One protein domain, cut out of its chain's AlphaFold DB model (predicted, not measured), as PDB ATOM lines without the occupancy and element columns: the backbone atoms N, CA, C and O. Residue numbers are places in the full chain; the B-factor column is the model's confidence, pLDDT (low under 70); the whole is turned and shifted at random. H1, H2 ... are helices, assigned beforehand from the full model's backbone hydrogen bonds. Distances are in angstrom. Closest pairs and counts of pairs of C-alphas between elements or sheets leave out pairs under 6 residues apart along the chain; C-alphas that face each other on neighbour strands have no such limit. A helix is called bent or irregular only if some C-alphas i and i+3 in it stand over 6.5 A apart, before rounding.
ATOM      1  N   MET A   1       8.592  35.045  56.895       36.41
ATOM      2  CA  MET A   1       9.224  34.577  55.646       36.41
ATOM      3  C   MET A   1       9.893  35.788  55.021       36.41
ATOM      4  O   MET A   1       9.152  36.654  54.584       36.41
ATOM      5  N   PRO A   2      11.230  35.894  55.073       42.84
ATOM      6  CA  PRO A   2      11.968  37.077  54.608       42.84
ATOM      7  C   PRO A   2      12.067  37.233  53.076       42.84
ATOM      8  O   PRO A   2      12.436  38.294  52.604       42.84
ATOM      9  N   GLY A   3      11.693  36.223  52.280       64.69
ATOM     10  CA  GLY A   3      12.091  36.180  50.863       64.69
ATOM     11  C   GLY A   3      11.338  37.083  49.875       64.69
ATOM     12  O   GLY A   3      11.860  37.341  48.799       64.69
ATOM     13  N   MET A   4      10.122  37.571  50.168       71.94
ATOM     14  CA  MET A   4       9.361  38.336  49.159       71.94
ATOM     15  C   MET A   4       9.727  39.825  49.132       71.94
ATOM     16  O   MET A   4       9.785  40.416  48.057       71.94
ATOM     17  N   ASP A   5       9.995  40.418  50.295       79.62
ATOM     18  CA  ASP A   5      10.368  41.833  50.394       79.62
ATOM     19  C   ASP A   5      11.786  42.062  49.842       79.62
ATOM     20  O   ASP A   5      12.000  42.987  49.062       79.62
ATOM     21  N   GLU A   6      12.724  41.153  50.138       78.25
ATOM     22  CA  GLU A   6      14.091  41.166  49.587       78.25
ATOM     23  C   GLU A   6      14.090  40.978  48.060       78.25
ATOM     24  O   GLU A   6      14.788  41.689  47.332       78.25
ATOM     25  N   LEU A   7      13.235  40.086  47.545       77.75
ATOM     26  CA  LEU A   7      13.035  39.899  46.108       77.75
ATOM     27  C   LEU A   7      12.493  41.167  45.432       77.75
ATOM     28  O   LEU A   7      12.945  41.538  44.346       77.75
ATOM     29  N   LEU A   8      11.518  41.836  46.054       82.81
ATOM     30  CA  LEU A   8      10.942  43.080  45.540       82.81
ATOM     31  C   LEU A   8      11.970  44.207  45.485       82.81
ATOM     32  O   LEU A   8      11.993  44.951  44.501       82.81
ATOM     33  N   GLU A   9      12.814  44.315  46.509       85.12
ATOM     34  CA  GLU A   9      13.895  45.294  46.567       85.12
ATOM     35  C   GLU A   9      14.977  45.003  45.517       85.12
ATOM     36  O   GLU A   9      15.415  45.916  44.811       85.12
ATOM     37  N   ALA A  10      15.343  43.731  45.329       81.38
ATOM     38  CA  ALA A  10      16.280  43.315  44.290       81.38
ATOM     39  C   ALA A  10      15.760  43.641  42.878       81.38
ATOM     40  O   ALA A  10      16.497  44.196  42.056       81.38
ATOM     41  N   ILE A  11      14.477  43.361  42.609       83.75
ATOM     42  CA  ILE A  11      13.828  43.699  41.333       83.75
ATOM     43  C   ILE A  11      13.808  45.219  41.130       83.75
ATOM     44  O   ILE A  11      14.186  45.688  40.057       83.75
ATOM     45  N   ASP A  12      13.402  46.003  42.134       86.69
ATOM     46  CA  ASP A  12      13.341  47.466  42.020       86.69
ATOM     47  C   ASP A  12      14.727  48.078  41.789       86.69
ATOM     48  O   ASP A  12      14.908  48.897  40.886       86.69
ATOM     49  N   SER A  13      15.732  47.638  42.547       85.44
ATOM     50  CA  SER A  13      17.116  48.090  42.397       85.44
ATOM     51  C   SER A  13      17.645  47.823  40.984       85.44
ATOM     52  O   SER A  13      18.183  48.721  40.328       85.44
ATOM     53  N   ALA A  14      17.430  46.618  40.457       80.75
ATOM     54  CA  ALA A  14      17.836  46.271  39.101       80.75
ATOM     55  C   ALA A  14      17.075  47.070  38.028       80.75
ATOM     56  O   ALA A  14      17.707  47.634  37.136       80.75
ATOM     57  N   VAL A  15      15.749  47.209  38.144       84.44
ATOM     58  CA  VAL A  15      14.942  48.012  37.208       84.44
ATOM     59  C   VAL A  15      15.396  49.475  37.207       84.44
ATOM     60  O   VAL A  15      15.570  50.065  36.137       84.44
ATOM     61  N   ARG A  16      15.659  50.061  38.384       87.75
ATOM     62  CA  ARG A  16      16.173  51.434  38.509       87.75
ATOM     63  C   ARG A  16      17.543  51.595  37.861       87.75
ATOM     64  O   ARG A  16      17.748  52.592  37.173       87.75
ATOM     65  N   ARG A  17      18.460  50.636  38.038       85.50
ATOM     66  CA  ARG A  17      19.786  50.661  37.391       85.50
ATOM     67  C   ARG A  17      19.673  50.614  35.863       85.50
ATOM     68  O   ARG A  17      20.354  51.383  35.188       85.50
ATOM     69  N   SER A  18      18.781  49.784  35.322       81.75
ATOM     70  CA  SER A  18      18.634  49.598  33.871       81.75
ATOM     71  C   SER A  18      17.895  50.747  33.180       81.75
ATOM     72  O   SER A  18      18.323  51.232  32.131       81.75
ATOM     73  N   VAL A  19      16.791  51.221  33.768       84.06
ATOM     74  CA  VAL A  19      15.923  52.244  33.154       84.06
ATOM     75  C   VAL A  19      16.315  53.668  33.573       84.06
ATOM     76  O   VAL A  19      16.050  54.624  32.841       84.06
ATOM     77  N   GLY A  20      16.977  53.826  34.722       85.56
ATOM     78  CA  GLY A  20      17.357  55.114  35.315       85.56
ATOM     79  C   GLY A  20      16.248  55.786  36.133       85.56
ATOM     80  O   GLY A  20      16.464  56.855  36.696       85.56
ATOM     81  N   THR A  21      15.060  55.183  36.204       88.56
ATOM     82  CA  THR A  21      13.898  55.693  36.946       88.56
ATOM     83  C   THR A  21      13.114  54.540  37.564       88.56
ATOM     84  O   THR A  21      13.127  53.430  37.037       88.56
ATOM     85  N   HIS A  22      12.385  54.806  38.646       87.62
ATOM     86  CA  HIS A  22      11.469  53.830  39.234       87.62
ATOM     87  C   HIS A  22      10.269  53.582  38.302       87.62
ATOM     88  O   HIS A  22       9.642  54.530  37.825       87.62
ATOM     89  N   MET A  23       9.955  52.309  38.038       89.25
ATOM     90  CA  MET A  23       8.821  51.884  37.210       89.25
ATOM     91  C   MET A  23       7.905  50.936  38.002       89.25
ATOM     92  O   MET A  23       8.025  49.717  37.856       89.25
ATOM     93  N   PRO A  24       6.958  51.469  38.797       89.94
ATOM     94  CA  PRO A  24       6.077  50.646  39.628       89.94
ATOM     95  C   PRO A  24       5.285  49.604  38.826       89.94
ATOM     96  O   PRO A  24       5.079  48.490  39.294       89.94
ATOM     97  N   ALA A  25       4.857  49.953  37.605       91.38
ATOM     98  CA  ALA A  25       4.098  49.056  36.734       91.38
ATOM     99  C   ALA A  25       4.924  47.835  36.301       91.38
ATOM    100  O   ALA A  25       4.479  46.706  36.479       91.38
ATOM    101  N   LEU A  26       6.156  48.056  35.825       89.25
ATOM    102  CA  LEU A  26       7.055  46.977  35.416       89.25
ATOM    103  C   LEU A  26       7.442  46.098  36.608       89.25
ATOM    104  O   LEU A  26       7.435  44.878  36.488       89.25
ATOM    105  N   GLN A  27       7.748  46.705  37.759       89.19
ATOM    106  CA  GLN A  27       8.042  45.959  38.982       89.19
ATOM    107  C   GLN A  27       6.860  45.063  39.355       89.19
ATOM    108  O   GLN A  27       7.039  43.861  39.519       89.19
ATOM    109  N   LYS A  28       5.649  45.630  39.419       90.06
ATOM    110  CA  LYS A  28       4.427  44.883  39.718       90.06
ATOM    111  C   LYS A  28       4.189  43.760  38.712       90.06
ATOM    112  O   LYS A  28       3.857  42.662  39.135       90.06
ATOM    113  N   ASP A  29       4.386  43.994  37.418       90.69
ATOM    114  CA  ASP A  29       4.209  42.955  36.403       90.69
ATOM    115  C   ASP A  29       5.248  41.843  36.541       90.69
ATOM    116  O   ASP A  29       4.882  40.673  36.470       90.69
ATOM    117  N   ILE A  30       6.519  42.173  36.794       88.12
ATOM    118  CA  ILE A  30       7.555  41.175  37.086       88.12
ATOM    119  C   ILE A  30       7.157  40.372  38.324       88.12
ATOM    120  O   ILE A  30       7.181  39.148  38.268       88.12
ATOM    121  N   THR A  31       6.739  41.021  39.410       86.19
ATOM    122  CA  THR A  31       6.298  40.356  40.642       86.19
ATOM    123  C   THR A  31       5.079  39.469  40.416       86.19
ATOM    124  O   THR A  31       5.104  38.299  40.786       86.19
ATOM    125  N   ASP A  32       4.024  39.989  39.790       86.31
ATOM    126  CA  ASP A  32       2.776  39.274  39.502       86.31
ATOM    127  C   ASP A  32       3.033  38.074  38.599       86.31
ATOM    128  O   ASP A  32       2.390  37.025  38.713       86.31
ATOM    129  N   VAL A  33       3.965  38.239  37.665       82.75
ATOM    130  CA  VAL A  33       4.437  37.162  36.827       82.75
ATOM    131  C   VAL A  33       5.200  36.185  37.714       82.75
ATOM    132  O   VAL A  33       4.693  35.088  37.865       82.75
ATOM    133  N   MET A  34       6.284  36.539  38.399       80.56
ATOM    134  CA  MET A  34       7.059  35.614  39.246       80.56
ATOM    135  C   MET A  34       6.233  34.870  40.306       80.56
ATOM    136  O   MET A  34       6.457  33.677  40.504       80.56
ATOM    137  N   ALA A  35       5.226  35.514  40.899       77.75
ATOM    138  CA  ALA A  35       4.316  34.916  41.874       77.75
ATOM    139  C   ALA A  35       3.418  33.818  41.280       77.75
ATOM    140  O   ALA A  35       2.956  32.929  41.995       77.75
ATOM    141  N   LYS A  36       3.145  33.857  39.970       73.62
ATOM    142  CA  LYS A  36       2.342  32.823  39.309       73.62
ATOM    143  C   LYS A  36       3.196  31.587  39.018       73.62
ATOM    144  O   LYS A  36       4.302  31.742  38.491       73.62
ATOM    145  N   PRO A  37       2.664  30.371  39.223       64.69
ATOM    146  CA  PRO A  37       3.225  29.137  38.682       64.69
ATOM    147  C   PRO A  37       3.566  29.300  37.195       64.69
ATOM    148  O   PRO A  37       2.680  29.554  36.379       64.69
ATOM    149  N   PHE A  38       4.847  29.218  36.829       66.31
ATOM    150  CA  PHE A  38       5.249  29.286  35.423       66.31
ATOM    151  C   PHE A  38       5.194  27.900  34.804       66.31
ATOM    152  O   PHE A  38       5.678  26.933  35.391       66.31
ATOM    153  N   LEU A  39       4.660  27.820  33.588       69.19
ATOM    154  CA  LEU A  39       4.873  26.663  32.738       69.19
ATOM    155  C   LEU A  39       6.147  26.888  31.927       69.19
ATOM    156  O   LEU A  39       6.154  27.788  31.092       69.19
ATOM    157  N   PRO A  40       7.197  26.079  32.127       62.16
ATOM    158  CA  PRO A  40       8.496  26.299  31.500       62.16
ATOM    159  C   PRO A  40       8.557  26.184  29.968       62.16
ATOM    160  O   PRO A  40       9.653  26.133  29.416       62.16
ATOM    161  N   TYR A  41       7.436  26.012  29.273       72.88
ATOM    162  CA  TYR A  41       7.437  25.590  27.875       72.88
ATOM    163  C   TYR A  41       6.251  26.157  27.101       72.88
ATOM    164  O   TYR A  41       5.132  26.295  27.602       72.88
ATOM    165  N   ALA A  42       6.507  26.427  25.823       79.06
ATOM    166  CA  ALA A  42       5.469  26.765  24.870       79.06
ATOM    167  C   ALA A  42       4.550  25.556  24.656       79.06
ATOM    168  O   ALA A  42       4.991  24.459  24.303       79.06
ATOM    169  N   ILE A  43       3.253  25.758  24.866       89.19
ATOM    170  CA  ILE A  43       2.254  24.730  24.603       89.19
ATOM    171  C   ILE A  43       2.004  24.659  23.098       89.19
ATOM    172  O   ILE A  43       1.446  25.582  22.503       89.19
ATOM    173  N   ASP A  44       2.378  23.537  22.481       91.12
ATOM    174  CA  ASP A  44       2.120  23.302  21.063       91.12
ATOM    175  C   ASP A  44       0.667  22.863  20.836       91.12
ATOM    176  O   ASP A  44       0.325  21.679  20.879       91.12
ATOM    177  N   VAL A  45      -0.196  23.841  20.575       94.06
ATOM    178  CA  VAL A  45      -1.612  23.622  20.255       94.06
ATOM    179  C   VAL A  45      -1.853  23.040  18.863       94.06
ATOM    180  O   VAL A  45      -2.998  22.764  18.523       94.06
ATOM    181  N   ARG A  46      -0.813  22.817  18.044       94.94
ATOM    182  CA  ARG A  46      -0.951  22.092  16.767       94.94
ATOM    183  C   ARG A  46      -1.117  20.588  16.985       94.94
ATOM    184  O   ARG A  46      -1.604  19.901  16.094       94.94
ATOM    185  N   LEU A  47      -0.730  20.087  18.157       96.50
ATOM    186  CA  LEU A  47      -0.894  18.690  18.547       96.50
ATOM    187  C   LEU A  47      -2.269  18.452  19.188       96.50
ATOM    188  O   LEU A  47      -2.808  19.361  19.819       96.50
ATOM    189  N   PRO A  48      -2.807  17.220  19.130       97.75
ATOM    190  CA  PRO A  48      -3.966  16.836  19.927       97.75
ATOM    191  C   PRO A  48      -3.714  17.018  21.431       97.75
ATOM    192  O   PRO A  48      -2.601  16.816  21.921       97.75
ATOM    193  N   TYR A  49      -4.772  17.294  22.200       97.50
ATOM    194  CA  TYR A  49      -4.685  17.662  23.621       97.50
ATOM    195  C   TYR A  49      -3.887  16.653  24.452       97.50
ATOM    196  O   TYR A  49      -3.060  17.026  25.283       97.50
ATOM    197  N   ARG A  50      -4.119  15.354  24.223       96.94
ATOM    198  CA  ARG A  50      -3.420  14.290  24.952       96.94
ATOM    199  C   ARG A  50      -1.916  14.312  24.678       96.94
ATOM    200  O   ARG A  50      -1.143  14.184  25.619       96.94
ATOM    201  N   GLU A  51      -1.520  14.488  23.423       96.62
ATOM    202  CA  GLU A  51      -0.114  14.510  23.018       96.62
ATOM    203  C   GLU A  51       0.592  15.767  23.518       96.62
ATOM    204  O   GLU A  51       1.682  15.671  24.080       96.62
ATOM    205  N   ALA A  52      -0.052  16.930  23.382       95.94
ATOM    206  CA  ALA A  52       0.451  18.184  23.929       95.94
ATOM    207  C   ALA A  52       0.673  18.077  25.445       95.94
ATOM    208  O   ALA A  52       1.727  18.466  25.943       95.94
ATOM    209  N   ARG A  53      -0.280  17.472  26.168       95.88
ATOM    210  CA  ARG A  53      -0.176  17.263  27.617       95.88
ATOM    211  C   ARG A  53       0.922  16.274  27.993       95.88
ATOM    212  O   ARG A  53       1.630  16.486  28.972       95.88
ATOM    213  N   ASP A  54       1.069  15.186  27.247       95.50
ATOM    214  CA  ASP A  54       2.118  14.204  27.523       95.50
ATOM    215  C   ASP A  54       3.510  14.819  27.275       95.50
ATOM    216  O   ASP A  54       4.404  14.636  28.102       95.50
ATOM    217  N   ARG A  55       3.682  15.633  26.221       94.00
ATOM    218  CA  ARG A  55       4.920  16.406  25.989       94.00
ATOM    219  C   ARG A  55       5.191  17.411  27.106       94.00
ATOM    220  O   ARG A  55       6.286  17.415  27.658       94.00
ATOM    221  N   PHE A  56       4.181  18.192  27.477       93.62
ATOM    222  CA  PHE A  56       4.209  19.112  28.614       93.62
ATOM    223  C   PHE A  56       4.697  18.421  29.896       93.62
ATOM    224  O   PHE A  56       5.655  18.861  30.532       93.62
ATOM    225  N   ARG A  57       4.079  17.285  30.254       94.38
ATOM    226  CA  ARG A  57       4.411  16.552  31.484       94.38
ATOM    227  C   ARG A  57       5.805  15.955  31.410       94.38
ATOM    228  O   ARG A  57       6.481  15.888  32.433       94.38
ATOM    229  N   ALA A  58       6.224  15.505  30.228       93.06
ATOM    230  CA  ALA A  58       7.561  14.967  30.042       93.06
ATOM    231  C   ALA A  58       8.615  16.044  30.308       93.06
ATOM    232  O   ALA A  58       9.569  15.809  31.045       93.06
ATOM    233  N   GLU A  59       8.396  17.240  29.777       89.44
ATOM    234  CA  GLU A  59       9.320  18.354  29.927       89.44
ATOM    235  C   GLU A  59       9.362  18.884  31.362       89.44
ATOM    236  O   GLU A  59      10.443  19.054  31.928       89.44
ATOM    237  N   LEU A  60       8.193  19.031  31.995       90.75
ATOM    238  CA  LEU A  60       8.087  19.358  33.418       90.75
ATOM    239  C   LEU A  60       8.880  18.359  34.261       90.75
ATOM    240  O   LEU A  60       9.688  18.744  35.100       90.75
ATOM    241  N   LEU A  61       8.679  17.063  34.011       92.25
ATOM    242  CA  LEU A  61       9.328  16.020  34.785       92.25
ATOM    243  C   LEU A  61      10.845  15.995  34.559       92.25
ATOM    244  O   LEU A  61      11.588  15.826  35.525       92.25
ATOM    245  N   ARG A  62      11.315  16.203  33.322       89.94
ATOM    246  CA  ARG A  62      12.747  16.332  33.012       89.94
ATOM    247  C   ARG A  62      13.376  17.496  33.766       89.94
ATOM    248  O   ARG A  62      14.377  17.277  34.438       89.94
ATOM    249  N   ARG A  63      12.776  18.690  33.720       85.81
ATOM    250  CA  ARG A  63      13.297  19.880  34.415       85.81
ATOM    251  C   ARG A  63      13.252  19.727  35.931       85.81
ATOM    252  O   ARG A  63      14.229  20.040  36.602       85.81
ATOM    253  N   THR A  64      12.179  19.175  36.488       89.06
ATOM    254  CA  THR A  64      12.113  18.940  37.936       89.06
ATOM    255  C   THR A  64      13.138  17.909  38.392       89.06
ATOM    256  O   THR A  64      13.791  18.094  39.418       89.06
ATOM    257  N   LEU A  65      13.335  16.834  37.626       90.00
ATOM    258  CA  LEU A  65      14.419  15.893  37.895       90.00
ATOM    259  C   LEU A  65      15.779  16.573  37.751       90.00
ATOM    260  O   LEU A  65      16.649  16.327  38.580       90.00
ATOM    261  N   ALA A  66      15.943  17.446  36.759       85.94
ATOM    262  CA  ALA A  66      17.173  18.179  36.533       85.94
ATOM    263  C   ALA A  66      17.546  19.068  37.719       85.94
ATOM    264  O   ALA A  66      18.613  18.899  38.307       85.94
ATOM    265  N   MET A  67      16.611  19.913  38.156       83.44
ATOM    266  CA  MET A  67      16.778  20.809  39.301       83.44
ATOM    267  C   MET A  67      17.089  20.068  40.607       83.44
ATOM    268  O   MET A  67      17.658  20.634  41.537       83.44
ATOM    269  N   ARG A  68      16.721  18.784  40.697       88.56
ATOM    270  CA  ARG A  68      16.959  17.932  41.868       88.56
ATOM    271  C   ARG A  68      18.035  16.872  41.626       88.56
ATOM    272  O   ARG A  68      18.033  15.860  42.324       88.56
ATOM    273  N   TRP A  69      18.929  17.060  40.651       85.38
ATOM    274  CA  TRP A  69      20.052  16.151  40.358       85.38
ATOM    275  C   TRP A  69      19.633  14.686  40.128       85.38
ATOM    276  O   TRP A  69      20.284  13.726  40.547       85.38
ATOM    277  N   GLY A  70      18.472  14.481  39.510       86.69
ATOM    278  CA  GLY A  70      17.873  13.165  39.303       86.69
ATOM    279  C   GLY A  70      17.447  12.461  40.599       86.69
ATOM    280  O   GLY A  70      17.304  11.231  40.615       86.69
ATOM    281  N   ASN A  71      17.268  13.193  41.704       91.44
ATOM    282  CA  ASN A  71      16.693  12.669  42.937       91.44
ATOM    283  C   ASN A  71      15.167  12.574  42.809       91.44
ATOM    284  O   ASN A  71      14.432  13.540  42.995       91.44
ATOM    285  N   VAL A  72      14.696  11.359  42.525       93.19
ATOM    286  CA  VAL A  72      13.274  11.022  42.349       93.19
ATOM    287  C   VAL A  72      12.441  11.384  43.582       93.19
ATOM    288  O   VAL A  72      11.314  11.834  43.428       93.19
ATOM    289  N   SER A  73      12.969  11.206  44.797       94.81
ATOM    290  CA  SER A  73      12.217  11.491  46.025       94.81
ATOM    291  C   SER A  73      11.996  12.992  46.213       94.81
ATOM    292  O   SER A  73      10.879  13.407  46.512       94.81
ATOM    293  N   LEU A  74      13.033  13.808  45.985       92.50
ATOM    294  CA  LEU A  74      12.914  15.269  46.042       92.50
ATOM    295  C   LEU A  74      12.037  15.805  44.909       92.50
ATOM    296  O   LEU A  74      11.192  16.661  45.148       92.50
ATOM    297  N   ALA A  75      12.184  15.266  43.698       93.00
ATOM    298  CA  ALA A  75      11.345  15.637  42.563       93.00
ATOM    299  C   ALA A  75       9.865  15.292  42.799       93.00
ATOM    300  O   ALA A  75       8.993  16.102  42.504       93.00
ATOM    301  N   ALA A  76       9.574  14.119  43.372       95.56
ATOM    302  CA  ALA A  76       8.211  13.708  43.698       95.56
ATOM    303  C   ALA A  76       7.590  14.629  44.756       95.56
ATOM    304  O   ALA A  76       6.473  15.107  44.564       95.56
ATOM    305  N   LYS A  77       8.352  14.950  45.813       94.69
ATOM    306  CA  LYS A  77       7.935  15.905  46.847       94.69
ATOM    307  C   LYS A  77       7.625  17.279  46.249       94.69
ATOM    308  O   LYS A  77       6.567  17.823  46.536       94.69
ATOM    309  N   ALA A  78       8.506  17.798  45.394       90.88
ATOM    310  CA  ALA A  78       8.329  19.100  44.756       90.88
ATOM    311  C   ALA A  78       7.112  19.138  43.807       90.88
ATOM    312  O   ALA A  78       6.412  20.137  43.737       90.88
ATOM    313  N   LEU A  79       6.808  18.026  43.128       93.50
ATOM    314  CA  LEU A  79       5.605  17.889  42.299       93.50
ATOM    315  C   LEU A  79       4.329  17.583  43.101       93.50
ATOM    316  O   LEU A  79       3.259  17.473  42.502       93.50
ATOM    317  N   GLY A  80       4.412  17.398  44.422       95.12
ATOM    318  CA  GLY A  80       3.263  17.030  45.251       95.12
ATOM    319  C   GLY A  80       2.689  15.641  44.936       95.12
ATOM    320  O   GLY A  80       1.493  15.418  45.108       95.12
ATOM    321  N   ILE A  81       3.514  14.707  44.451       97.00
ATOM    322  CA  ILE A  81       3.105  13.334  44.112       97.00
ATOM    323  C   ILE A  81       3.954  12.302  44.848       97.00
ATOM    324  O   ILE A  81       5.051  12.578  45.332       97.00
ATOM    325  N   ASP A  82       3.475  11.062  44.898       97.56
ATOM    326  CA  ASP A  82       4.264   9.966  45.442       97.56
ATOM    327  C   ASP A  82       5.352   9.485  44.458       97.56
ATOM    328  O   ASP A  82       5.248   9.585  43.229       97.56
ATOM    329  N   ARG A  83       6.413   8.893  45.014       96.88
ATOM    330  CA  ARG A  83       7.563   8.376  44.255       96.88
ATOM    331  C   ARG A  83       7.165   7.321  43.211       96.88
ATOM    332  O   ARG A  83       7.789   7.250  42.150       96.88
ATOM    333  N   LYS A  84       6.165   6.477  43.494       96.88
ATOM    334  CA  LYS A  84       5.712   5.412  42.582       96.88
ATOM    335  C   LYS A  84       4.978   6.015  41.384       96.88
ATOM    336  O   LYS A  84       5.199   5.568  40.257       96.88
ATOM    337  N   THR A  85       4.177   7.055  41.600       96.50
ATOM    338  CA  THR A  85       3.539   7.834  40.536       96.50
ATOM    339  C   THR A  85       4.581   8.498  39.648       96.50
ATOM    340  O   THR A  85       4.487   8.349  38.429       96.50
ATOM    341  N   LEU A  86       5.621   9.114  40.223       95.94
ATOM    342  CA  LEU A  86       6.703   9.711  39.435       95.94
ATOM    343  C   LEU A  86       7.408   8.675  38.545       95.94
ATOM    344  O   LEU A  86       7.592   8.908  37.353       95.94
ATOM    345  N   HIS A  87       7.740   7.497  39.087       94.88
ATOM    346  CA  HIS A  87       8.343   6.404  38.306       94.88
ATOM    347  C   HIS A  87       7.442   5.908  37.177       94.88
ATOM    348  O   HIS A  87       7.905   5.688  36.055       94.88
ATOM    349  N   ARG A  88       6.145   5.741  37.451       96.19
ATOM    350  CA  ARG A  88       5.168   5.336  36.435       96.19
ATOM    351  C   ARG A  88       5.077   6.374  35.318       96.19
ATOM    352  O   ARG A  88       5.068   5.989  34.151       96.19
ATOM    353  N   MET A  89       5.049   7.662  35.665       95.94
ATOM    354  CA  MET A  89       5.050   8.758  34.694       95.94
ATOM    355  C   MET A  89       6.329   8.769  33.860       95.94
ATOM    356  O   MET A  89       6.236   8.793  32.638       95.94
ATOM    357  N   ALA A  90       7.503   8.664  34.489       95.06
ATOM    358  CA  ALA A  90       8.779   8.603  33.779       95.06
ATOM    359  C   ALA A  90       8.810   7.442  32.772       95.06
ATOM    360  O   ALA A  90       9.171   7.638  31.615       95.06
ATOM    361  N   LYS A  91       8.336   6.253  33.169       95.62
ATOM    362  CA  LYS A  91       8.236   5.092  32.271       95.62
ATOM    363  C   LYS A  91       7.259   5.331  31.117       95.62
ATOM    364  O   LYS A  91       7.595   5.044  29.971       95.62
ATOM    365  N   GLN A  92       6.062   5.848  31.403       95.62
ATOM    366  CA  GLN A  92       5.038   6.126  30.389       95.62
ATOM    367  C   GLN A  92       5.524   7.153  29.358       95.62
ATOM    368  O   GLN A  92       5.292   6.987  28.164       95.62
ATOM    369  N   LEU A  93       6.221   8.188  29.825       95.06
ATOM    370  CA  LEU A  93       6.732   9.292  29.016       95.06
ATOM    371  C   LEU A  93       8.118   9.002  28.417       95.06
ATOM    372  O   LEU A  93       8.695   9.874  27.772       95.06
ATOM    373  N   ARG A  94       8.643   7.782  28.611       93.56
ATOM    374  CA  ARG A  94       9.952   7.326  28.115       93.56
ATOM    375  C   ARG A  94      11.110   8.238  28.548       93.56
ATOM    376  O   ARG A  94      12.012   8.526  27.768       93.56
ATOM    377  N   ILE A  95      11.078   8.698  29.795       91.44
ATOM    378  CA  ILE A  95      12.140   9.503  30.400       91.44
ATOM    379  C   ILE A  95      13.141   8.578  31.084       91.44
ATOM    380  O   ILE A  95      12.798   7.884  32.045       91.44
ATOM    381  N   ASP A  96      14.392   8.611  30.627       89.44
ATOM    382  CA  ASP A  96      15.485   7.933  31.313       89.44
ATOM    383  C   ASP A  96      16.046   8.810  32.441       89.44
ATOM    384  O   ASP A  96      16.873   9.700  32.246       89.44
ATOM    385  N   VAL A  97      15.601   8.521  33.664       85.38
ATOM    386  CA  VAL A  97      16.060   9.202  34.883       85.38
ATOM    387  C   VAL A  97      17.574   9.045  35.097       85.38
ATOM    388  O   VAL A  97      18.199   9.917  35.702       85.38
ATOM    389  N   LYS A  98      18.183   7.948  34.623       84.69
ATOM    390  CA  LYS A  98      19.629   7.722  34.751       84.69
ATOM    391  C   LYS A  98      20.416   8.559  33.748       84.69
ATOM    392  O   LYS A  98      21.471   9.064  34.122       84.69
ATOM    393  N   ALA A  99      19.911   8.707  32.522       83.88
ATOM    394  CA  ALA A  99      20.532   9.550  31.498       83.88
ATOM    395  C   ALA A  99      20.531  11.022  31.912       83.88
ATOM    396  O   ALA A  99      21.573  11.665  31.829       83.88
ATOM    397  N   ILE A 100      19.425  11.504  32.499       79.75
ATOM    398  CA  ILE A 100      19.341  12.873  33.029       79.75
ATOM    399  C   ILE A 100      20.534  13.147  33.948       79.75
ATOM    400  O   ILE A 100      21.256  14.101  33.727       79.75
ATOM    401  N   ARG A 101      20.860  12.255  34.893       74.25
ATOM    402  CA  ARG A 101      22.010  12.455  35.800       74.25
ATOM    403  C   ARG A 101      23.355  12.701  35.105       74.25
ATOM    404  O   ARG A 101      24.230  13.290  35.725       74.25
ATOM    405  N   LYS A 102      23.531  12.216  33.875       75.06
ATOM    406  CA  LYS A 102      24.774  12.331  33.100       75.06
ATOM    407  C   LYS A 102      24.791  13.545  32.172       75.06
ATOM    408  O   LYS A 102      25.864  14.051  31.879       75.06
ATOM    409  N   GLU A 103      23.623  13.990  31.723       70.31
ATOM    410  CA  GLU A 103      23.453  15.051  30.719       70.31
ATOM    411  C   GLU A 103      23.078  16.405  31.342       70.31
ATOM    412  O   GLU A 103      22.736  17.347  30.633       70.31
ATOM    413  N   LEU A 104      23.104  16.510  32.672       64.62
ATOM    414  CA  LEU A 104      22.553  17.655  33.385       64.62
ATOM    415  C   LEU A 104      23.389  18.937  33.237       64.62
ATOM    416  O   LEU A 104      24.523  18.969  33.722       64.62
ATOM    417  N   PRO A 105      22.806  20.040  32.725       66.38
ATOM    418  CA  PRO A 105      23.253  21.363  33.130       66.38
ATOM    419  C   PRO A 105      23.073  21.509  34.647       66.38
ATOM    420  O   PRO A 105      22.164  20.910  35.232       66.38
ATOM    421  N   LYS A 106      23.933  22.300  35.306       71.69
ATOM    422  CA  LYS A 106      23.763  22.570  36.744       71.69
ATOM    423  C   LYS A 106      22.348  23.133  36.986       71.69
ATOM    424  O   LYS A 106      21.913  23.973  36.199       71.69
ATOM    425  N   PRO A 107      21.636  22.718  38.050       68.19
ATOM    426  CA  PRO A 107      20.291  23.203  38.382       68.19
ATOM    427  C   PRO A 107      20.127  24.718  38.359       68.19
ATOM    428  O   PRO A 107      19.085  25.208  37.935       68.19
ATOM    429  N   GLU A 108      21.170  25.432  38.780       69.56
ATOM    430  CA  GLU A 108      21.265  26.893  38.760       69.56
ATOM    431  C   GLU A 108      20.995  27.452  37.357       69.56
ATOM    432  O   GLU A 108      20.184  28.360  37.211       69.56
ATOM    433  N   TYR A 109      21.573  26.849  36.311       78.25
ATOM    434  CA  TYR A 109      21.342  27.270  34.927       78.25
ATOM    435  C   TYR A 109      19.899  27.025  34.485       78.25
ATOM    436  O   TYR A 109      19.304  27.875  33.835       78.25
ATOM    437  N   VAL A 110      19.298  25.899  34.884       74.19
ATOM    438  CA  VAL A 110      17.914  25.568  34.497       74.19
ATOM    439  C   VAL A 110      16.914  26.549  35.117       74.19
ATOM    440  O   VAL A 110      15.985  26.986  34.440       74.19
ATOM    441  N   ALA A 111      17.097  26.898  36.393       76.75
ATOM    442  CA  ALA A 111      16.249  27.874  37.074       76.75
ATOM    443  C   ALA A 111      16.448  29.288  36.507       76.75
ATOM    444  O   ALA A 111      15.468  29.973  36.207       76.75
ATOM    445  N   ARG A 112      17.708  29.689  36.290       84.12
ATOM    446  CA  ARG A 112      18.072  30.975  35.686       84.12
ATOM    447  C   ARG A 112      17.447  31.148  34.304       84.12
ATOM    448  O   ARG A 112      16.780  32.154  34.081       84.12
ATOM    449  N   ASP A 113      17.604  30.174  33.410       83.88
ATOM    450  CA  ASP A 113      17.073  30.248  32.044       83.88
ATOM    451  C   ASP A 113      15.547  30.397  32.050       83.88
ATOM    452  O   ASP A 113      14.996  31.251  31.356       83.88
ATOM    453  N   MET A 114      14.855  29.637  32.908       80.25
ATOM    454  CA  MET A 114      13.401  29.738  33.070       80.25
ATOM    455  C   MET A 114      12.946  31.132  33.498       80.25
ATOM    456  O   MET A 114      11.963  31.661  32.974       80.25
ATOM    457  N   ILE A 115      13.634  31.727  34.469       86.12
ATOM    458  CA  ILE A 115      13.306  33.073  34.938       86.12
ATOM    459  C   ILE A 115      13.658  34.106  33.866       86.12
ATOM    460  O   ILE A 115      12.895  35.047  33.653       86.12
ATOM    461  N   GLY A 116      14.774  33.918  33.162       89.12
ATOM    462  CA  GLY A 116      15.232  34.811  32.101       89.12
ATOM    463  C   GLY A 116      14.254  34.901  30.937       89.12
ATOM    464  O   GLY A 116      13.907  36.005  30.512       89.12
ATOM    465  N   GLU A 117      13.729  33.766  30.471       86.75
ATOM    466  CA  GLU A 117      12.673  33.723  29.449       86.75
ATOM    467  C   GLU A 117      11.437  34.520  29.888       86.75
ATOM    468  O   GLU A 117      10.851  35.284  29.116       86.75
ATOM    469  N   ARG A 118      11.063  34.385  31.161       85.88
ATOM    470  CA  ARG A 118       9.883  35.026  31.732       85.88
ATOM    471  C   ARG A 118      10.047  36.536  31.880       85.88
ATOM    472  O   ARG A 118       9.150  37.281  31.488       85.88
ATOM    473  N   LEU A 119      11.192  36.984  32.394       89.44
ATOM    474  CA  LEU A 119      11.550  38.401  32.443       89.44
ATOM    475  C   LEU A 119      11.556  39.001  31.038       89.44
ATOM    476  O   LEU A 119      10.938  40.037  30.815       89.44
ATOM    477  N   SER A 120      12.168  38.308  30.079       90.94
ATOM    478  CA  SER A 120      12.244  38.757  28.686       90.94
ATOM    479  C   SER A 120      10.863  38.959  28.063       90.94
ATOM    480  O   SER A 120      10.660  39.921  27.320       90.94
ATOM    481  N   HIS A 121       9.901  38.088  28.385       89.75
ATOM    482  CA  HIS A 121       8.522  38.218  27.918       89.75
ATOM    483  C   HIS A 121       7.797  39.419  28.540       89.75
ATOM    484  O   HIS A 121       7.095  40.136  27.832       89.75
ATOM    485  N   VAL A 122       7.986  39.669  29.842       91.50
ATOM    486  CA  VAL A 122       7.423  40.860  30.503       91.50
ATOM    487  C   VAL A 122       8.008  42.127  29.895       91.50
ATOM    488  O   VAL A 122       7.260  43.010  29.493       91.50
ATOM    489  N   ILE A 123       9.333  42.181  29.754       93.00
ATOM    490  CA  ILE A 123      10.057  43.314  29.169       93.00
ATOM    491  C   ILE A 123       9.584  43.600  27.738       93.00
ATOM    492  O   ILE A 123       9.373  44.760  27.387       93.00
ATOM    493  N   ALA A 124       9.347  42.559  26.933       92.19
ATOM    494  CA  ALA A 124       8.846  42.708  25.566       92.19
ATOM    495  C   ALA A 124       7.498  43.448  25.506       92.19
ATOM    496  O   ALA A 124       7.263  44.211  24.572       92.19
ATOM    497  N   GLY A 125       6.637  43.281  26.517       92.31
ATOM    498  CA  GLY A 125       5.358  43.992  26.618       92.31
ATOM    499  C   GLY A 125       5.489  45.511  26.788       92.31
ATOM    500  O   GLY A 125       4.515  46.231  26.589       92.31
ATOM    501  N   TYR A 126       6.684  46.005  27.121       93.38
ATOM    502  CA  TYR A 126       6.986  47.426  27.289       93.38
ATOM    503  C   TYR A 126       7.740  48.033  26.095       93.38
ATOM    504  O   TYR A 126       8.107  49.208  26.147       93.38
ATOM    505  N   ALA A 127       7.970  47.267  25.020       93.31
ATOM    506  CA  ALA A 127       8.773  47.705  23.877       93.31
ATOM    507  C   ALA A 127       8.223  48.964  23.181       93.31
ATOM    508  O   ALA A 127       9.006  49.804  22.753       93.31
ATOM    509  N   ASP A 128       6.898  49.133  23.137       93.81
ATOM    510  CA  ASP A 128       6.248  50.292  22.504       93.81
ATOM    511  C   ASP A 128       6.284  51.565  23.370       93.81
ATOM    512  O   ASP A 128       6.021  52.665  22.887       93.81
ATOM    513  N   ILE A 129       6.580  51.423  24.668       93.75
ATOM    514  CA  ILE A 129       6.531  52.513  25.658       93.75
ATOM    515  C   ILE A 129       7.946  52.983  26.018       93.75
ATOM    516  O   ILE A 129       8.169  54.157  26.323       93.75
ATOM    517  N   LEU A 130       8.918  52.069  26.016       90.38
ATOM    518  CA  LEU A 130      10.295  52.351  26.394       90.38
ATOM    519  C   LEU A 130      11.136  52.801  25.198       90.38
ATOM    520  O   LEU A 130      11.046  52.262  24.102       90.38
ATOM    521  N   HIS A 131      12.041  53.750  25.445       94.12
ATOM    522  CA  HIS A 131      13.080  54.085  24.472       94.12
ATOM    523  C   HIS A 131      13.948  52.844  24.175       94.12
ATOM    524  O   HIS A 131      14.331  52.164  25.136       94.12
ATOM    525  N   PRO A 132      14.335  52.579  22.910       94.12
ATOM    526  CA  PRO A 132      15.108  51.391  22.534       94.12
ATOM    527  C   PRO A 132      16.357  51.149  23.396       94.12
ATOM    528  O   PRO A 132      16.568  50.037  23.867       94.12
ATOM    529  N   ASP A 133      17.128  52.192  23.713       93.88
ATOM    530  CA  ASP A 133      18.328  52.059  24.562       93.88
ATOM    531  C   ASP A 133      18.025  51.648  26.012       93.88
ATOM    532  O   ASP A 133      18.850  51.029  26.683       93.88
ATOM    533  N   ARG A 134      16.856  52.027  26.547       91.38
ATOM    534  CA  ARG A 134      16.429  51.600  27.892       91.38
ATOM    535  C   ARG A 134      15.941  50.160  27.856       91.38
ATOM    536  O   ARG A 134      16.261  49.395  28.757       91.38
ATOM    537  N   LEU A 135      15.209  49.800  26.804       91.50
ATOM    538  CA  LEU A 135      14.764  48.432  26.567       91.50
ATOM    539  C   LEU A 135      15.962  47.481  26.439       91.50
ATOM    540  O   LEU A 135      15.984  46.435  27.079       91.50
ATOM    541  N   HIS A 136      16.987  47.874  25.678       93.31
ATOM    542  CA  HIS A 136      18.208  47.092  25.511       93.31
ATOM    543  C   HIS A 136      18.936  46.863  26.841       93.31
ATOM    544  O   HIS A 136      19.175  45.715  27.204       93.31
ATOM    545  N   ARG A 137      19.179  47.924  27.624       93.31
ATOM    546  CA  ARG A 137      19.783  47.805  28.966       93.31
ATOM    547  C   ARG A 137      18.975  46.915  29.906       93.31
ATOM    548  O   ARG A 137      19.535  46.187  30.721       93.31
ATOM    549  N   LEU A 138      17.648  46.952  29.794       90.31
ATOM    550  CA  LEU A 138      16.777  46.085  30.579       90.31
ATOM    551  C   LEU A 138      16.977  44.610  30.199       90.31
ATOM    552  O   LEU A 138      17.128  43.779  31.093       90.31
ATOM    553  N   TYR A 139      17.079  44.294  28.905       92.81
ATOM    554  CA  TYR A 139      17.447  42.952  28.437       92.81
ATOM    555  C   TYR A 139      18.848  42.524  28.897       92.81
ATOM    556  O   TYR A 139      19.013  41.384  29.325       92.81
ATOM    557  N   GLU A 140      19.836  43.421  28.880       93.19
ATOM    558  CA  GLU A 140      21.188  43.136  29.388       93.19
ATOM    559  C   GLU A 140      21.207  42.819  30.891       93.19
ATOM    560  O   GLU A 140      22.059  42.060  31.343       93.19
ATOM    561  N   SER A 141      20.250  43.350  31.662       90.56
ATOM    562  CA  SER A 141      20.116  43.069  33.098       90.56
ATOM    563  C   SER A 141      19.358  41.780  33.433       90.56
ATOM    564  O   SER A 141      19.389  41.336  34.581       90.56
ATOM    565  N   VAL A 142      18.699  41.148  32.450       91.56
ATOM    566  CA  VAL A 142      17.946  39.897  32.655       91.56
ATOM    567  C   VAL A 142      18.801  38.803  33.303       91.56
ATOM    568  O   VAL A 142      18.324  38.217  34.266       91.56
ATOM    569  N   PRO A 143      20.046  38.527  32.870       89.94
ATOM    570  CA  PRO A 143      20.846  37.461  33.463       89.94
ATOM    571  C   PRO A 143      21.129  37.644  34.967       89.94
ATOM    572  O   PRO A 143      21.015  36.678  35.715       89.94
ATOM    573  N   GLU A 144      21.453  38.865  35.413       86.56
ATOM    574  CA  GLU A 144      21.695  39.184  36.834       86.56
ATOM    575  C   GLU A 144      20.401  39.065  37.653       86.56
ATOM    576  O   GLU A 144      20.380  38.451  38.719       86.56
ATOM    577  N   LEU A 145      19.300  39.601  37.117       85.44
ATOM    578  CA  LEU A 145      17.972  39.479  37.713       85.44
ATOM    579  C   LEU A 145      17.554  38.016  37.865       85.44
ATOM    580  O   LEU A 145      17.056  37.613  38.914       85.44
ATOM    581  N   SER A 146      17.766  37.211  36.826       87.81
ATOM    582  CA  SER A 146      17.456  35.789  36.838       87.81
ATOM    583  C   SER A 146      18.233  35.039  37.907       87.81
ATOM    584  O   SER A 146      17.638  34.197  38.571       87.81
ATOM    585  N   ASP A 147      19.518  35.349  38.098       83.38
ATOM    586  CA  ASP A 147      20.338  34.725  39.139       83.38
ATOM    587  C   ASP A 147      19.810  35.050  40.542       83.38
ATOM    588  O   ASP A 147      19.635  34.138  41.349       83.38
ATOM    589  N   GLY A 148      19.503  36.323  40.818       81.19
ATOM    590  CA  GLY A 148      18.963  36.740  42.116       81.19
ATOM    591  C   GLY A 148      17.603  36.104  42.416       81.19
ATOM    592  O   GLY A 148      17.388  35.542  43.484       81.19
ATOM    593  N   ILE A 149      16.696  36.100  41.437       81.00
ATOM    594  CA  ILE A 149      15.364  35.500  41.590       81.00
ATOM    595  C   ILE A 149      15.454  33.966  41.725       81.00
ATOM    596  O   ILE A 149      14.686  33.369  42.479       81.00
ATOM    597  N   ALA A 150      16.378  33.309  41.012       79.50
ATOM    598  CA  ALA A 150      16.539  31.851  41.046       79.50
ATOM    599  C   ALA A 150      16.977  31.327  42.417       79.50
ATOM    600  O   ALA A 150      16.705  30.170  42.739       79.50
ATOM    601  N   GLN A 151      17.658  32.159  43.204       75.81
ATOM    602  CA  GLN A 151      18.075  31.823  44.564       75.81
ATOM    603  C   GLN A 151      16.897  31.853  45.548       75.81
ATOM    604  O   GLN A 151      16.848  31.027  46.457       75.81
ATOM    605  N   GLU A 152      15.924  32.737  45.315       74.38
ATOM    606  CA  GLU A 152      14.810  32.987  46.238       74.38
ATOM    607  C   GLU A 152      13.539  32.181  45.919       74.38
ATOM    608  O   GLU A 152      12.747  31.871  46.812       74.38
ATOM    609  N   ILE A 153      13.315  31.816  44.651       70.00
ATOM    610  CA  ILE A 153      12.078  31.146  44.228       70.00
ATOM    611  C   ILE A 153      12.281  29.636  44.091       70.00
ATOM    612  O   ILE A 153      13.059  29.152  43.267       70.00
ATOM    613  N   GLU A 154      11.471  28.857  44.815       67.94
ATOM    614  CA  GLU A 154      11.319  27.432  44.527       67.94
ATOM    615  C   GLU A 154      10.577  27.255  43.191       67.94
ATOM    616  O   GLU A 154       9.352  27.272  43.114       67.94
ATOM    617  N   ALA A 155      11.337  27.088  42.107       66.94
ATOM    618  CA  ALA A 155      10.834  27.085  40.730       66.94
ATOM    619  C   ALA A 155       9.954  25.870  40.344       66.94
ATOM    620  O   ALA A 155       9.626  25.695  39.167       66.94
ATOM    621  N   VAL A 156       9.587  24.998  41.292       77.25
ATOM    622  CA  VAL A 156       8.810  23.782  41.010       77.25
ATOM    623  C   VAL A 156       7.375  23.940  41.479       77.25
ATOM    624  O   VAL A 156       7.102  24.093  42.664       77.25
ATOM    625  N   ILE A 157       6.456  23.811  40.530       84.88
ATOM    626  CA  ILE A 157       5.017  23.861  40.772       84.88
ATOM    627  C   ILE A 157       4.472  22.438  40.995       84.88
ATOM    628  O   ILE A 157       4.933  21.500  40.326       84.88
TER     629      ILE A 157
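What this domain is: This is residues 1 to 157 of the 205 residues of the protein "HTH_8 domain-containing protein" of Candidatus Woesearchaeota archaeon CG11_big_fil_rev_8_21_14_0_20_57_5 (UniProt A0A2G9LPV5). Two lobes of helices make this model: one holds H1, H2, H7 and the bent H8, the other holds H3 to H6, and the two meet where the first residues of H7 touch the last residues of H3. The long link of residues 36 to 48 also runs from one lobe to the other. The printed part has 157 residues with eight named helices, H1 to H8 in order along the chain, and no named strand; the class is all helix. The whole is only just compact, close to loose, with a radius of gyration of the C-alphas of 17.6 A and spans of 51 by 39 by 26 A.

How they stand to each other: Begin with H1, residues 3 to 19, which forms a hairpin with H2, residues 24 to 35, at a steep tilt of 44 degrees; their closest C-alphas are those of Asp 12 and Gln 27, 6.3 A apart. Next find H3, residues 49 to 67, and H7, residues 107 to 124, the two hubs, touching three helices each. They touch through residues 63 to 67 and 107 to 111 alone, at a steep tilt of 55 degrees, and their closest C-alphas, those of Met 67 and Pro 107, are 4.3 A apart. H4, residues 72 to 78, touches H3 about perpendicular, at 75 degrees, with C-alphas 65 and 75 closest at 5.6 A. H5, residues 83 to 92, touches H4, with C-alphas 76 and 83 closest at 5.4 A. H6, residues 97 to 103, touches H3, with C-alphas 66 and 100 closest at 6.7 A. Residues 118 to 123 of H7 alone touch H2, with C-alphas 30 and 122 closest at 6.6 A. H8, residues 132 to 152, was assigned as one helix by its hydrogen bonds but is bent: C-alphas 140 and 143 are 7.0 A apart, and its arms H8a, residues 132 to 140, and H8b, residues 143 to 152, stand at 47 degrees. H8b touches H7, with C-alphas 112 and 146 closest at 5.0 A, and H1, at a shallow tilt of 8 degrees, with C-alphas 3 and 152 closest at 6.2 A. H7 and H8a form a hairpin, with C-alphas 120 and 139 closest at 6.7 A. Every O i to N i+4 pair is within hydrogen-bond range in H1, H2, H3, H4, H5, H7 and H8a, against 5 of 6 in H8b and 1 of 3 in H6, where 3 of 4 O i to N i+3 pairs are.

Where its parts are: Find C-alpha 3 at (12.091, 36.180, 50.863); from there H1 runs 24.2 A. H3 covers 26.8 A from C-alpha 49 at (-4.685, 17.662, 23.621), and H7 covers 26.0 A. H8b ends at C-alpha 152, (14.810, 32.987, 46.238).

The domain as a whole: The C-alphas of Lys 84 and His 131, the two farthest apart, are 52.5 A apart. The printed part has no cut, and its one long link is H2 to H3. Mean pLDDT of the printed part is 86.0; look for values under 70 at residues 1 to 3, 37 to 40, 104 to 105, 107 to 108 and 154 to 155.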